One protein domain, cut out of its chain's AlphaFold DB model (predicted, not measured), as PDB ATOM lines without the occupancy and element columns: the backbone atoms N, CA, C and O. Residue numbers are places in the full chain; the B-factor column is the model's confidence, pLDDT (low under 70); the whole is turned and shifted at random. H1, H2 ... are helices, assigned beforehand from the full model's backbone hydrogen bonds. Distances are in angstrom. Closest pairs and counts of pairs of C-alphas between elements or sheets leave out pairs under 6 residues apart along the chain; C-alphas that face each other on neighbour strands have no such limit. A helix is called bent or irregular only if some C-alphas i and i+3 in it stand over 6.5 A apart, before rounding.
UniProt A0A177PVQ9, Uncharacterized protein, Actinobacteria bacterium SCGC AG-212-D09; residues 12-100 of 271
ATOM      1  N   TYR A  12     191.192 166.418 142.782       48.34
ATOM      2  CA  TYR A  12     190.377 165.343 143.338       48.34
ATOM      3  C   TYR A  12     189.085 165.102 142.548       48.34
ATOM      4  O   TYR A  12     188.567 163.988 142.575       48.34
ATOM      5  N   LEU A  13     188.556 166.099 141.826       49.34
ATOM      6  CA  LEU A  13     187.347 165.908 141.014       49.34
ATOM      7  C   LEU A  13     187.626 165.135 139.719       49.34
ATOM      8  O   LEU A  13     186.753 164.403 139.261       49.34
ATOM      9  N   ALA A  14     188.839 165.239 139.166       53.56
ATOM     10  CA  ALA A  14     189.245 164.477 137.984       53.56
ATOM     11  C   ALA A  14     189.500 162.991 138.302       53.56
ATOM     12  O   ALA A  14     189.319 162.133 137.440       53.56
ATOM     13  N   GLU A  15     189.874 162.675 139.544       59.09
ATOM     14  CA  GLU A  15     190.123 161.299 139.997       59.09
ATOM     15  C   GLU A  15     188.901 160.635 140.646       59.09
ATOM     16  O   GLU A  15     188.902 159.421 140.889       59.09
ATOM     17  N   ARG A  16     187.836 161.397 140.930       68.75
ATOM     18  CA  ARG A  16     186.649 160.868 141.605       68.75
ATOM     19  C   ARG A  16     185.851 159.981 140.655       68.75
ATOM     20  O   ARG A  16     185.005 160.435 139.890       68.75
ATOM     21  N   ARG A  17     186.104 158.676 140.740       76.94
ATOM     22  CA  ARG A  17     185.314 157.663 140.036       76.94
ATOM     23  C   ARG A  17     183.909 157.622 140.608       76.94
ATOM     24  O   ARG A  17     183.704 157.304 141.779       76.94
ATOM     25  N   TRP A  18     182.947 157.929 139.755       85.06
ATOM     26  CA  TRP A  18     181.544 157.759 140.068       85.06
ATOM     27  C   TRP A  18     181.207 156.263 140.225       85.06
ATOM     28  O   TRP A  18     181.718 155.442 139.457       85.06
ATOM     29  N   PRO A  19     180.372 155.878 141.209       86.25
ATOM     30  CA  PRO A  19     179.876 154.506 141.317       86.25
ATOM     31  C   PRO A  19     179.017 154.145 140.097       86.25
ATOM     32  O   PRO A  19     178.509 155.031 139.417       86.25
ATOM     33  N   MET A  20     178.822 152.854 139.817       85.75
ATOM     34  CA  MET A  20     177.966 152.418 138.697       85.75
ATOM     35  C   MET A  20     176.468 152.599 138.983       85.75
ATOM     36  O   MET A  20     175.678 152.679 138.048       85.75
ATOM     37  N   GLU A  21     176.094 152.724 140.260       85.38
ATOM     38  CA  GLU A  21     174.724 152.977 140.697       85.38
ATOM     39  C   GLU A  21     174.598 154.304 141.471       85.38
ATOM     40  O   GLU A  21     175.410 154.592 142.358       85.38
ATOM     41  N   PRO A  22     173.542 155.104 141.218       87.31
ATOM     42  CA  PRO A  22     173.319 156.377 141.903       87.31
ATOM     43  C   PRO A  22     172.642 156.234 143.280       87.31
ATOM     44  O   PRO A  22     172.491 157.221 144.004       87.31
ATOM     45  N   THR A  23     172.196 155.034 143.658       88.31
ATOM     46  CA  THR A  23     171.416 154.729 144.877       88.31
ATOM     47  C   THR A  23     172.091 155.216 146.156       88.31
ATOM     48  O   THR A  23     171.423 155.764 147.039       88.31
ATOM     49  N   HIS A  24     173.415 155.102 146.229       88.50
ATOM     50  CA  HIS A  24     174.204 155.467 147.407       88.50
ATOM     51  C   HIS A  24     174.711 156.918 147.407       88.50
ATOM     52  O   HIS A  24     175.308 157.353 148.390       88.50
ATOM     53  N   LEU A  25     174.457 157.682 146.341       89.69
ATOM     54  CA  LEU A  25     174.903 159.071 146.225       89.69
ATOM     55  C   LEU A  25     173.949 160.037 146.937       89.69
ATOM     56  O   LEU A  25     172.731 159.811 146.987       89.69
ATOM     57  N   LEU A  26     174.486 161.156 147.434       92.75
ATOM     58  CA  LEU A  26     173.670 162.263 147.941       92.75
ATOM     59  C   LEU A  26     172.825 162.872 146.805       92.75
ATOM     60  O   LEU A  26     173.233 162.819 145.646       92.75
ATOM     61  N   PRO A  27     171.677 163.521 147.085       91.81
ATOM     62  CA  PRO A  27     170.806 164.064 146.034       91.81
ATOM     63  C   PRO A  27     171.516 164.968 145.012       91.81
ATOM     64  O   PRO A  27     171.251 164.868 143.818       91.81
ATOM     65  N   ARG A  28     172.456 165.811 145.462       91.12
ATOM     66  CA  ARG A  28     173.265 166.665 144.575       91.12
ATOM     67  C   ARG A  28     174.250 165.855 143.728       91.12
ATOM     68  O   ARG A  28     174.423 166.136 142.550       91.12
ATOM     69  N   GLU A  29     174.880 164.851 144.324       92.19
ATOM     70  CA  GLU A  29     175.830 163.970 143.645       92.19
ATOM     71  C   GLU A  29     175.139 163.100 142.593       92.19
ATOM     72  O   GLU A  29     175.696 162.904 141.521       92.19
ATOM     73  N   ARG A  30     173.899 162.657 142.841       92.38
ATOM     74  CA  ARG A  30     173.085 161.942 141.841       92.38
ATOM     75  C   ARG A  30     172.845 162.770 140.589       92.38
ATOM     76  O   ARG A  30     172.820 162.216 139.497       92.38
ATOM     77  N   TRP A  31     172.634 164.074 140.748       92.50
ATOM     78  CA  TRP A  31     172.436 164.961 139.608       92.50
ATOM     79  C   TRP A  31     173.710 165.074 138.765       92.50
ATOM     80  O   TRP A  31     173.659 164.844 137.561       92.50
ATOM     81  N   LEU A  32     174.858 165.323 139.404       93.19
ATOM     82  CA  LEU A  32     176.160 165.377 138.724       93.19
ATOM     83  C   LEU A  32     176.517 164.046 138.051       93.19
ATOM     84  O   LEU A  32     177.017 164.023 136.932       93.19
ATOM     85  N   TRP A  33     176.213 162.936 138.721       94.12
ATOM     86  CA  TRP A  33     176.368 161.593 138.178       94.12
ATOM     87  C   TRP A  33     175.566 161.405 136.886       94.12
ATOM     88  O   TRP A  33     176.097 160.921 135.889       94.12
ATOM     89  N   TRP A  34     174.302 161.837 136.882       94.75
ATOM     90  CA  TRP A  34     173.441 161.769 135.702       94.75
ATOM     91  C   TRP A  34     173.922 162.672 134.567       94.75
ATOM     92  O   TRP A  34     173.897 162.245 133.414       94.75
ATOM     93  N   GLU A  35     174.376 163.891 134.869       94.81
ATOM     94  CA  GLU A  35     174.961 164.792 133.869       94.81
ATOM     95  C   GLU A  35     176.199 164.169 133.210       94.81
ATOM     96  O   GLU A  35     176.317 164.181 131.980       94.81
ATOM     97  N   GLN A  36     177.083 163.569 134.015       94.12
ATOM     98  CA  GLN A  36     178.271 162.884 133.519       94.12
ATOM     99  C   GLN A  36     177.897 161.682 132.649       94.12
ATOM    100  O   GLN A  36     178.347 161.600 131.506       94.12
ATOM    101  N   LEU A  37     177.018 160.797 133.134       94.81
ATOM    102  CA  LEU A  37     176.570 159.635 132.367       94.81
ATOM    103  C   LEU A  37     175.929 160.055 131.038       94.81
ATOM    104  O   LEU A  37     176.178 159.436 130.006       94.81
ATOM    105  N   TRP A  38     175.126 161.119 131.034       95.00
ATOM    106  CA  TRP A  38     174.505 161.622 129.811       95.00
ATOM    107  C   TRP A  38     175.546 162.114 128.799       95.00
ATOM    108  O   TRP A  38     175.464 161.791 127.610       95.00
ATOM    109  N   SER A  39     176.551 162.862 129.267       95.44
ATOM    110  CA  SER A  39     177.691 163.283 128.448       95.44
ATOM    111  C   SER A  39     178.449 162.079 127.880       95.44
ATOM    112  O   SER A  39     178.726 162.032 126.675       95.44
ATOM    113  N   ASP A  40     178.714 161.074 128.713       94.81
ATOM    114  CA  ASP A  40     179.422 159.859 128.319       94.81
ATOM    115  C   ASP A  40     178.633 159.070 127.272       94.81
ATOM    116  O   ASP A  40     179.183 158.694 126.240       94.81
ATOM    117  N   VAL A  41     177.322 158.896 127.453       93.94
ATOM    118  CA  VAL A  41     176.451 158.227 126.475       93.94
ATOM    119  C   VAL A  41     176.452 158.956 125.126       93.94
ATOM    120  O   VAL A  41     176.528 158.309 124.079       93.94
ATOM    121  N   ILE A  42     176.446 160.293 125.112       94.81
ATOM    122  CA  ILE A  42     176.586 161.070 123.868       94.81
ATOM    123  C   ILE A  42     177.962 160.834 123.229       94.81
ATOM    124  O   ILE A  42     178.059 160.688 122.003       94.81
ATOM    125  N   ALA A  43     179.032 160.793 124.025       94.50
ATOM    126  CA  ALA A  43     180.379 160.513 123.533       94.50
ATOM    127  C   ALA A  43     180.486 159.093 122.945       94.50
ATOM    128  O   ALA A  43     181.028 158.918 121.848       94.50
ATOM    129  N   LEU A  44     179.892 158.097 123.610       92.50
ATOM    130  CA  LEU A  44     179.761 156.725 123.118       92.50
ATOM    131  C   LEU A  44     178.988 156.674 121.801       92.50
ATOM    132  O   LEU A  44     179.427 156.010 120.857       92.50
ATOM    133  N   GLY A  45     177.886 157.418 121.702       92.00
ATOM    134  CA  GLY A  45     177.097 157.516 120.479       92.00
ATOM    135  C   GLY A  45     177.879 158.109 119.314       92.00
ATOM    136  O   GLY A  45     177.841 157.576 118.207       92.00
ATOM    137  N   LYS A  46     178.688 159.145 119.554       94.06
ATOM    138  CA  LYS A  46     179.566 159.716 118.521       94.06
ATOM    139  C   LYS A  46     180.671 158.749 118.091       94.06
ATOM    140  O   LYS A  46     180.963 158.661 116.900       94.06
ATOM    141  N   ARG A  47     181.286 158.032 119.038       93.81
ATOM    142  CA  ARG A  47     182.463 157.188 118.772       93.81
ATOM    143  C   ARG A  47     182.114 155.830 118.172       93.81
ATOM    144  O   ARG A  47     182.776 155.396 117.236       93.81
ATOM    145  N   TYR A  48     181.082 155.177 118.697       90.62
ATOM    146  CA  TYR A  48     180.703 153.813 118.319       90.62
ATOM    147  C   TYR A  48     179.374 153.744 117.570       90.62
ATOM    148  O   TYR A  48     178.910 152.652 117.270       90.62
ATOM    149  N   ARG A  49     178.740 154.887 117.264       89.44
ATOM    150  CA  ARG A  49     177.384 154.931 116.679       89.44
ATOM    151  C   ARG A  49     176.349 154.203 117.546       89.44
ATOM    152  O   ARG A  49     175.355 153.689 117.041       89.44
ATOM    153  N   LEU A  50     176.583 154.180 118.861       89.25
ATOM    154  CA  LEU A  50     175.635 153.687 119.853       89.25
ATOM    155  C   LEU A  50     174.457 154.660 119.944       89.25
ATOM    156  O   LEU A  50     174.584 155.752 120.487       89.25
ATOM    157  N   ASN A  51     173.305 154.255 119.423       87.44
ATOM    158  CA  ASN A  51     172.051 154.982 119.594       87.44
ATOM    159  C   ASN A  51     171.190 154.224 120.609       87.44
ATOM    160  O   ASN A  51     170.410 153.359 120.196       87.44
ATOM    161  N   PRO A  52     171.345 154.481 121.922       85.31
ATOM    162  CA  PRO A  52     170.498 153.838 122.912       85.31
ATOM    163  C   PRO A  52     169.023 154.196 122.661       85.31
ATOM    164  O   PRO A  52     168.721 155.293 122.175       85.31
ATOM    165  N   PRO A  53     168.089 153.275 122.951       85.38
ATOM    166  CA  PRO A  53     166.667 153.500 122.723       85.38
ATOM    167  C   PRO A  53     166.149 154.672 123.561       85.38
ATOM    168  O   PRO A  53     166.694 154.976 124.614       85.38
ATOM    169  N   LYS A  54     165.072 155.328 123.111       86.31
ATOM    170  CA  LYS A  54     164.507 156.523 123.766       86.31
ATOM    171  C   LYS A  54     164.097 156.292 125.230       86.31
ATOM    172  O   LYS A  54     163.850 157.251 125.921       86.31
ATOM    173  N   ASP A  55     163.998 155.070 125.715       90.12
ATOM    174  CA  ASP A  55     163.597 154.726 127.083       90.12
ATOM    175  C   ASP A  55     164.758 154.156 127.914       90.12
ATOM    176  O   ASP A  55     164.543 153.574 128.974       90.12
ATOM    177  N   TRP A  56     166.005 154.278 127.441       92.25
ATOM    178  CA  TRP A  56     167.147 153.624 128.082       92.25
ATOM    179  C   TRP A  56     167.339 154.030 129.548       92.25
ATOM    180  O   TRP A  56     167.812 153.219 130.335       92.25
ATOM    181  N   TRP A  57     166.956 155.256 129.912       93.19
ATOM    182  CA  TRP A  57     167.080 155.794 131.267       93.19
ATOM    183  C   TRP A  57     166.032 155.253 132.250       93.19
ATOM    184  O   TRP A  57     166.165 155.476 133.451       93.19
ATOM    185  N   GLU A  58     164.972 154.599 131.765       92.75
ATOM    186  CA  GLU A  58     163.901 154.048 132.610       92.75
ATOM    187  C   GLU A  58     164.249 152.656 133.152       92.75
ATOM    188  O   GLU A  58     163.703 152.225 134.165       92.75
ATOM    189  N   ASP A  59     165.175 151.962 132.491       91.81
ATOM    190  CA  ASP A  59     165.623 150.619 132.842       91.81
ATOM    191  C   ASP A  59     166.969 150.697 133.574       91.81
ATOM    192  O   ASP A  59     168.000 151.018 132.974       91.81
ATOM    193  N   SER A  60     166.971 150.391 134.875       90.62
ATOM    194  CA  SER A  60     168.172 150.474 135.715       90.62
ATOM    195  C   SER A  60     169.312 149.603 135.191       90.62
ATOM    196  O   SER A  60     170.464 150.028 135.231       90.62
ATOM    197  N   MET A  61     169.005 148.441 134.604       89.88
ATOM    198  CA  MET A  61     170.022 147.550 134.049       89.88
ATOM    199  C   MET A  61     170.699 148.171 132.818       89.88
ATOM    200  O   MET A  61     171.915 148.060 132.660       89.88
ATOM    201  N   LYS A  62     169.944 148.866 131.953       90.56
ATOM    202  CA  LYS A  62     170.526 149.588 130.804       90.56
ATOM    203  C   LYS A  62     171.398 150.754 131.266       90.56
ATOM    204  O   LYS A  62     172.465 150.976 130.696       90.56
ATOM    205  N   VAL A  63     170.946 151.481 132.287       93.06
ATOM    206  CA  VAL A  63     171.675 152.606 132.890       93.06
ATOM    207  C   VAL A  63     173.010 152.142 133.473       93.06
ATOM    208  O   VAL A  63     174.052 152.687 133.109       93.06
ATOM    209  N   GLU A  64     172.997 151.102 134.307       92.19
ATOM    210  CA  GLU A  64     174.204 150.516 134.903       92.19
ATOM    211  C   GLU A  64     175.163 149.984 133.837       92.19
ATOM    212  O   GLU A  64     176.365 150.234 133.904       92.19
ATOM    213  N   ALA A  65     174.649 149.302 132.811       90.75
ATOM    214  CA  ALA A  65     175.493 148.768 131.750       90.75
ATOM    215  C   ALA A  65     176.169 149.874 130.920       90.75
ATOM    216  O   ALA A  65     177.337 149.737 130.548       90.75
ATOM    217  N   LEU A  66     175.473 150.986 130.654       92.56
ATOM    218  CA  LEU A  66     176.059 152.150 129.983       92.56
ATOM    219  C   LEU A  66     177.085 152.863 130.870       92.56
ATOM    220  O   LEU A  66     178.146 153.239 130.368       92.56
ATOM    221  N   ALA A  67     176.817 152.992 132.171       93.69
ATOM    222  CA  ALA A  67     177.768 153.551 133.129       93.69
ATOM    223  C   ALA A  67     179.036 152.688 133.236       93.69
ATOM    224  O   ALA A  67     180.153 153.206 133.172       93.69
ATOM    225  N   ALA A  68     178.878 151.365 133.313       92.00
ATOM    226  CA  ALA A  68     179.985 150.417 133.323       92.00
ATOM    227  C   ALA A  68     180.808 150.491 132.030       92.00
ATOM    228  O   ALA A  68     182.038 150.524 132.083       92.00
ATOM    229  N   LEU A  69     180.144 150.570 130.871       92.25
ATOM    230  CA  LEU A  69     180.803 150.702 129.572       92.25
ATOM    231  C   LEU A  69     181.581 152.021 129.452       92.25
ATOM    232  O   LEU A  69     182.718 152.014 128.977       92.25
ATOM    233  N   ALA A  70     180.994 153.137 129.888       93.25
ATOM    234  CA  ALA A  70     181.653 154.440 129.910       93.25
ATOM    235  C   ALA A  70     182.893 154.428 130.816       93.25
ATOM    236  O   ALA A  70     183.978 154.822 130.384       93.25
ATOM    237  N   ALA A  71     182.762 153.895 132.034       92.06
ATOM    238  CA  ALA A  71     183.869 153.768 132.977       92.06
ATOM    239  C   ALA A  71     184.984 152.857 132.436       92.06
ATOM    240  O   ALA A  71     186.164 153.201 132.522       92.06
ATOM    241  N   TRP A  72     184.623 151.716 131.842       91.69
ATOM    242  CA  TRP A  72     185.578 150.802 131.214       91.69
ATOM    243  C   TRP A  72     186.339 151.481 130.070       91.69
ATOM    244  O   TRP A  72     187.565 151.405 130.013       91.69
ATOM    245  N   LEU A  73     185.636 152.210 129.199       91.75
ATOM    246  CA  LEU A  73     186.257 152.928 128.087       91.75
ATOM    247  C   LEU A  73     187.155 154.072 128.535       91.75
ATOM    248  O   LEU A  73     188.217 154.243 127.948       91.75
ATOM    249  N   SER A  74     186.769 154.807 129.576       90.94
ATOM    250  CA  SER A  74     187.613 155.846 130.166       90.94
ATOM    251  C   SER A  74     188.950 155.268 130.652       90.94
ATOM    252  O   SER A  74     190.009 155.805 130.329       90.94
ATOM    253  N   ARG A  75     188.923 154.106 131.325       88.88
ATOM    254  CA  ARG A  75     190.139 153.392 131.770       88.88
ATOM    255  C   ARG A  75     190.965 152.828 130.615       88.88
ATOM    256  O   ARG A  75     192.188 152.782 130.702       88.88
ATOM    257  N   TYR A  76     190.303 152.385 129.551       89.56
ATOM    258  CA  TYR A  76     190.982 151.927 128.343       89.56
ATOM    259  C   TYR A  76     191.678 153.093 127.624       89.56
ATOM    260  O   TYR A  76     192.832 152.984 127.227       89.56
ATOM    261  N   ASP A  77     190.995 154.229 127.468       89.56
ATOM    262  CA  ASP A  77     191.532 155.399 126.764       89.56
ATOM    263  C   ASP A  77     192.647 156.100 127.551       89.56
ATOM    264  O   ASP A  77     193.547 156.680 126.942       89.56
ATOM    265  N   SER A  78     192.616 156.035 128.885       90.75
ATOM    266  CA  SER A  78     193.704 156.536 129.730       90.75
ATOM    267  C   SER A  78     194.945 155.634 129.716       90.75
ATOM    268  O   SER A  78     195.992 156.045 130.216       90.75
ATOM    269  N   GLY A  79     194.843 154.417 129.167       89.88
ATOM    270  CA  GLY A  79     195.893 153.398 129.229       89.88
ATOM    271  C   GLY A  79     196.052 152.763 130.613       89.88
ATOM    272  O   GLY A  79     197.010 152.033 130.850       89.88
ATOM    273  N   GLU A  80     195.133 153.025 131.550       88.31
ATOM    274  CA  GLU A  80     195.142 152.372 132.863       88.31
ATOM    275  C   GLU A  80     194.792 150.883 132.749       88.31
ATOM    276  O   GLU A  80     195.232 150.066 133.561       88.31
ATOM    277  N   TRP A  81     193.978 150.525 131.756       85.12
ATOM    278  CA  TRP A  81     193.587 149.147 131.516       85.12
ATOM    279  C   TRP A  81     193.744 148.761 130.048       85.12
ATOM    280  O   TRP A  81     192.922 149.106 129.201       85.12
ATOM    281  N   ASP A  82     194.757 147.941 129.780       86.62
ATOM    282  CA  ASP A  82     194.945 147.298 128.486       86.62
ATOM    283  C   ASP A  82     194.224 145.944 128.449       86.62
ATOM    284  O   ASP A  82     194.723 144.929 128.934       86.62
ATOM    285  N   ASP A  83     193.034 145.921 127.850       87.12
ATOM    286  CA  ASP A  83     192.338 144.686 127.476       87.12
ATOM    287  C   ASP A  83     191.963 144.718 125.983       87.12
ATOM    288  O   ASP A  83     190.849 145.111 125.607       87.12
ATOM    289  N   PRO A  84     192.897 144.340 125.087       84.00
ATOM    290  CA  PRO A  84     192.632 144.335 123.653       84.00
ATOM    291  C   PRO A  84     191.552 143.315 123.268       84.00
ATOM    292  O   PRO A  84     190.818 143.550 122.307       84.00
ATOM    293  N   ALA A  85     191.410 142.211 124.013       87.06
ATOM    294  CA  ALA A  85     190.388 141.203 123.749       87.06
ATOM    295  C   ALA A  85     188.990 141.739 124.083       87.06
ATOM    296  O   ALA A  85     188.089 141.649 123.247       87.06
ATOM    297  N   GLY A  86     188.831 142.377 125.247       87.50
ATOM    298  CA  GLY A  86     187.599 143.066 125.632       87.50
ATOM    299  C   GLY A  86     187.223 144.180 124.655       87.50
ATOM    300  O   GLY A  86     186.062 144.294 124.259       87.50
ATOM    301  N   LYS A  87     188.207 144.946 124.162       88.44
ATOM    302  CA  LYS A  87     187.968 145.975 123.137       88.44
ATOM    303  C   LYS A  87     187.476 145.403 121.819       88.44
ATOM    304  O   LYS A  87     186.533 145.941 121.244       88.44
ATOM    305  N   LEU A  88     188.095 144.328 121.340       85.75
ATOM    306  CA  LEU A  88     187.649 143.657 120.122       85.75
ATOM    307  C   LEU A  88     186.248 143.072 120.303       85.75
ATOM    308  O   LEU A  88     185.400 143.282 119.438       85.75
ATOM    309  N   ALA A  89     185.981 142.409 121.432       88.25
ATOM    310  CA  ALA A  89     184.657 141.884 121.752       88.25
ATOM    311  C   ALA A  89     183.598 142.994 121.736       88.25
ATOM    312  O   ALA A  89     182.571 142.834 121.080       88.25
ATOM    313  N   LEU A  90     183.885 144.148 122.354       85.56
ATOM    314  CA  LEU A  90     183.008 145.314 122.284       85.56
ATOM    315  C   LEU A  90     182.744 145.715 120.833       85.56
ATOM    316  O   LEU A  90     181.585 145.857 120.474       85.56
ATOM    317  N   LEU A  91     183.782 145.875 120.004       87.06
ATOM    318  CA  LEU A  91     183.641 146.294 118.603       87.06
ATOM    319  C   LEU A  91     182.759 145.343 117.780       87.06
ATOM    320  O   LEU A  91     181.980 145.819 116.957       87.06
ATOM    321  N   TYR A  92     182.844 144.033 118.023       86.12
ATOM    322  CA  TYR A  92     181.969 143.047 117.377       86.12
ATOM    323  C   TYR A  92     180.542 143.049 117.943       86.12
ATOM    324  O   TYR A  92     179.595 142.777 117.208       86.12
ATOM    325  N   ASP A  93     180.373 143.394 119.220       85.88
ATOM    326  CA  ASP A  93     179.079 143.422 119.905       85.88
ATOM    327  C   ASP A  93     178.402 144.807 119.915       85.88
ATOM    328  O   ASP A  93     177.282 144.923 120.420       85.88
ATOM    329  N   VAL A  94     179.013 145.858 119.344       82.75
ATOM    330  CA  VAL A  94     178.443 147.225 119.320       82.75
ATOM    331  C   VAL A  94     177.028 147.216 118.748       82.75
ATOM    332  O   VAL A  94     176.140 147.857 119.307       82.75
ATOM    333  N   GLU A  95     176.789 146.460 117.675       76.94
ATOM    334  CA  GLU A  95     175.459 146.356 117.068       76.94
ATOM    335  C   GLU A  95     174.450 145.665 117.989       76.94
ATOM    336  O   GLU A  95     173.284 146.051 118.009       76.94
ATOM    337  N   ARG A  96     174.879 144.690 118.800       76.81
ATOM    338  CA  ARG A  96     174.019 144.038 119.799       76.81
ATOM    339  C   ARG A  96     173.658 145.001 120.926       76.81
ATOM    340  O   ARG A  96     172.508 145.020 121.355       76.81
ATOM    341  N   ILE A  97     174.623 145.795 121.384       73.75
ATOM    342  CA  ILE A  97     174.436 146.784 122.455       73.75
ATOM    343  C   ILE A  97     173.552 147.939 121.957       73.75
ATOM    344  O   ILE A  97     172.610 148.336 122.638       73.75
ATOM    345  N   ALA A  98     173.767 148.413 120.726       73.62
ATOM    346  CA  ALA A  98     172.859 149.348 120.054       73.62
ATOM    347  C   ALA A  98     171.466 148.720 119.817       73.62
ATOM    348  O   ALA A  98     170.431 149.387 119.886       73.62
ATOM    349  N   GLY A  99     171.451 147.413 119.558       66.81
ATOM    350  CA  GLY A  99     170.295 146.582 119.243       66.81
ATOM    351  C   GLY A  99     169.469 146.108 120.438       66.81
ATOM    352  O   GLY A  99     168.434 145.480 120.213       66.81
ATOM    353  N   TRP A 100     169.809 146.462 121.687       61.81
ATOM    354  CA  TRP A 100     168.885 146.333 122.836       61.81
ATOM    355  C   TRP A 100     167.530 147.030 122.593       61.81
ATOM    356  O   TRP A 100     166.545 146.760 123.272       61.81
TER     357      TRP A 100
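What this domain is: This is residues 12 to 100 of the 271 residues of an uncharacterized protein of Actinobacteria bacterium SCGC AG-212-D09 (UniProt A0A177PVQ9). Two long helices, H2 and H3, cross steeply as an X, and a kinked third, H4, folds back beside H3 near the last residues of H2. The very short H1 sits away from these three at the beginning of the printed part. The printed part has 89 residues with four named helices in the order H1, H2, H3, H4 and no named strand, and its class is all helix. It is compact, with a radius of gyration of the C-alphas of 13.3 A and spans of 37 by 32 by 19 A.

How they stand to each other: H1, residues 12 to 15, is apart from H2, residues 27 to 48, from H3, residues 60 to 77, and from H4, residues 84 to 100. H2, with residues 37 to 44 alone, touches H3, with residues 66 to 70 alone; their closest C-alphas, those of Asp 40 and Ala 70, are 6.1 A apart. They run the same way at a steep tilt of 66 degrees. H2 and H4 are close but not clearly touching: their closest C-alphas, those of Tyr 48 and Val 94, are 7.0 A apart. Their lines are about perpendicular, at 81 degrees. H3 and H4 are near each other, with 11 pairs of C-alphas within 10 A, the closest at 8.5 A. Every O i to N i+4 pair is within hydrogen-bond range in H2 and H3, and 11 of 13 are in H4; H1 is too short for such a pair.

Where its parts are: H1 begins at C-alpha 12, (190.377, 165.343, 143.338). H2 measures 31.2 A from first to last C-alpha, H3 25.5 A and H4 23.8 A. H4 is irregular, with C-alphas 92 and 95 7.3 A apart, and has a kink of 54 degrees near residue 93. It ends at C-alpha 100, (168.885, 146.333, 122.836).

The domain as a whole: The C-alphas of Pro 27 and Ala 85 are the two farthest apart, at 37.5 A. The printed part has no cut. The links H1 to H2 and H2 to H3 are long, with 11 residues each; H3 to H4 is short, with 6. Mean pLDDT of the printed part is 86.9, and residues 12 to 16 and 99 to 100 are under 70.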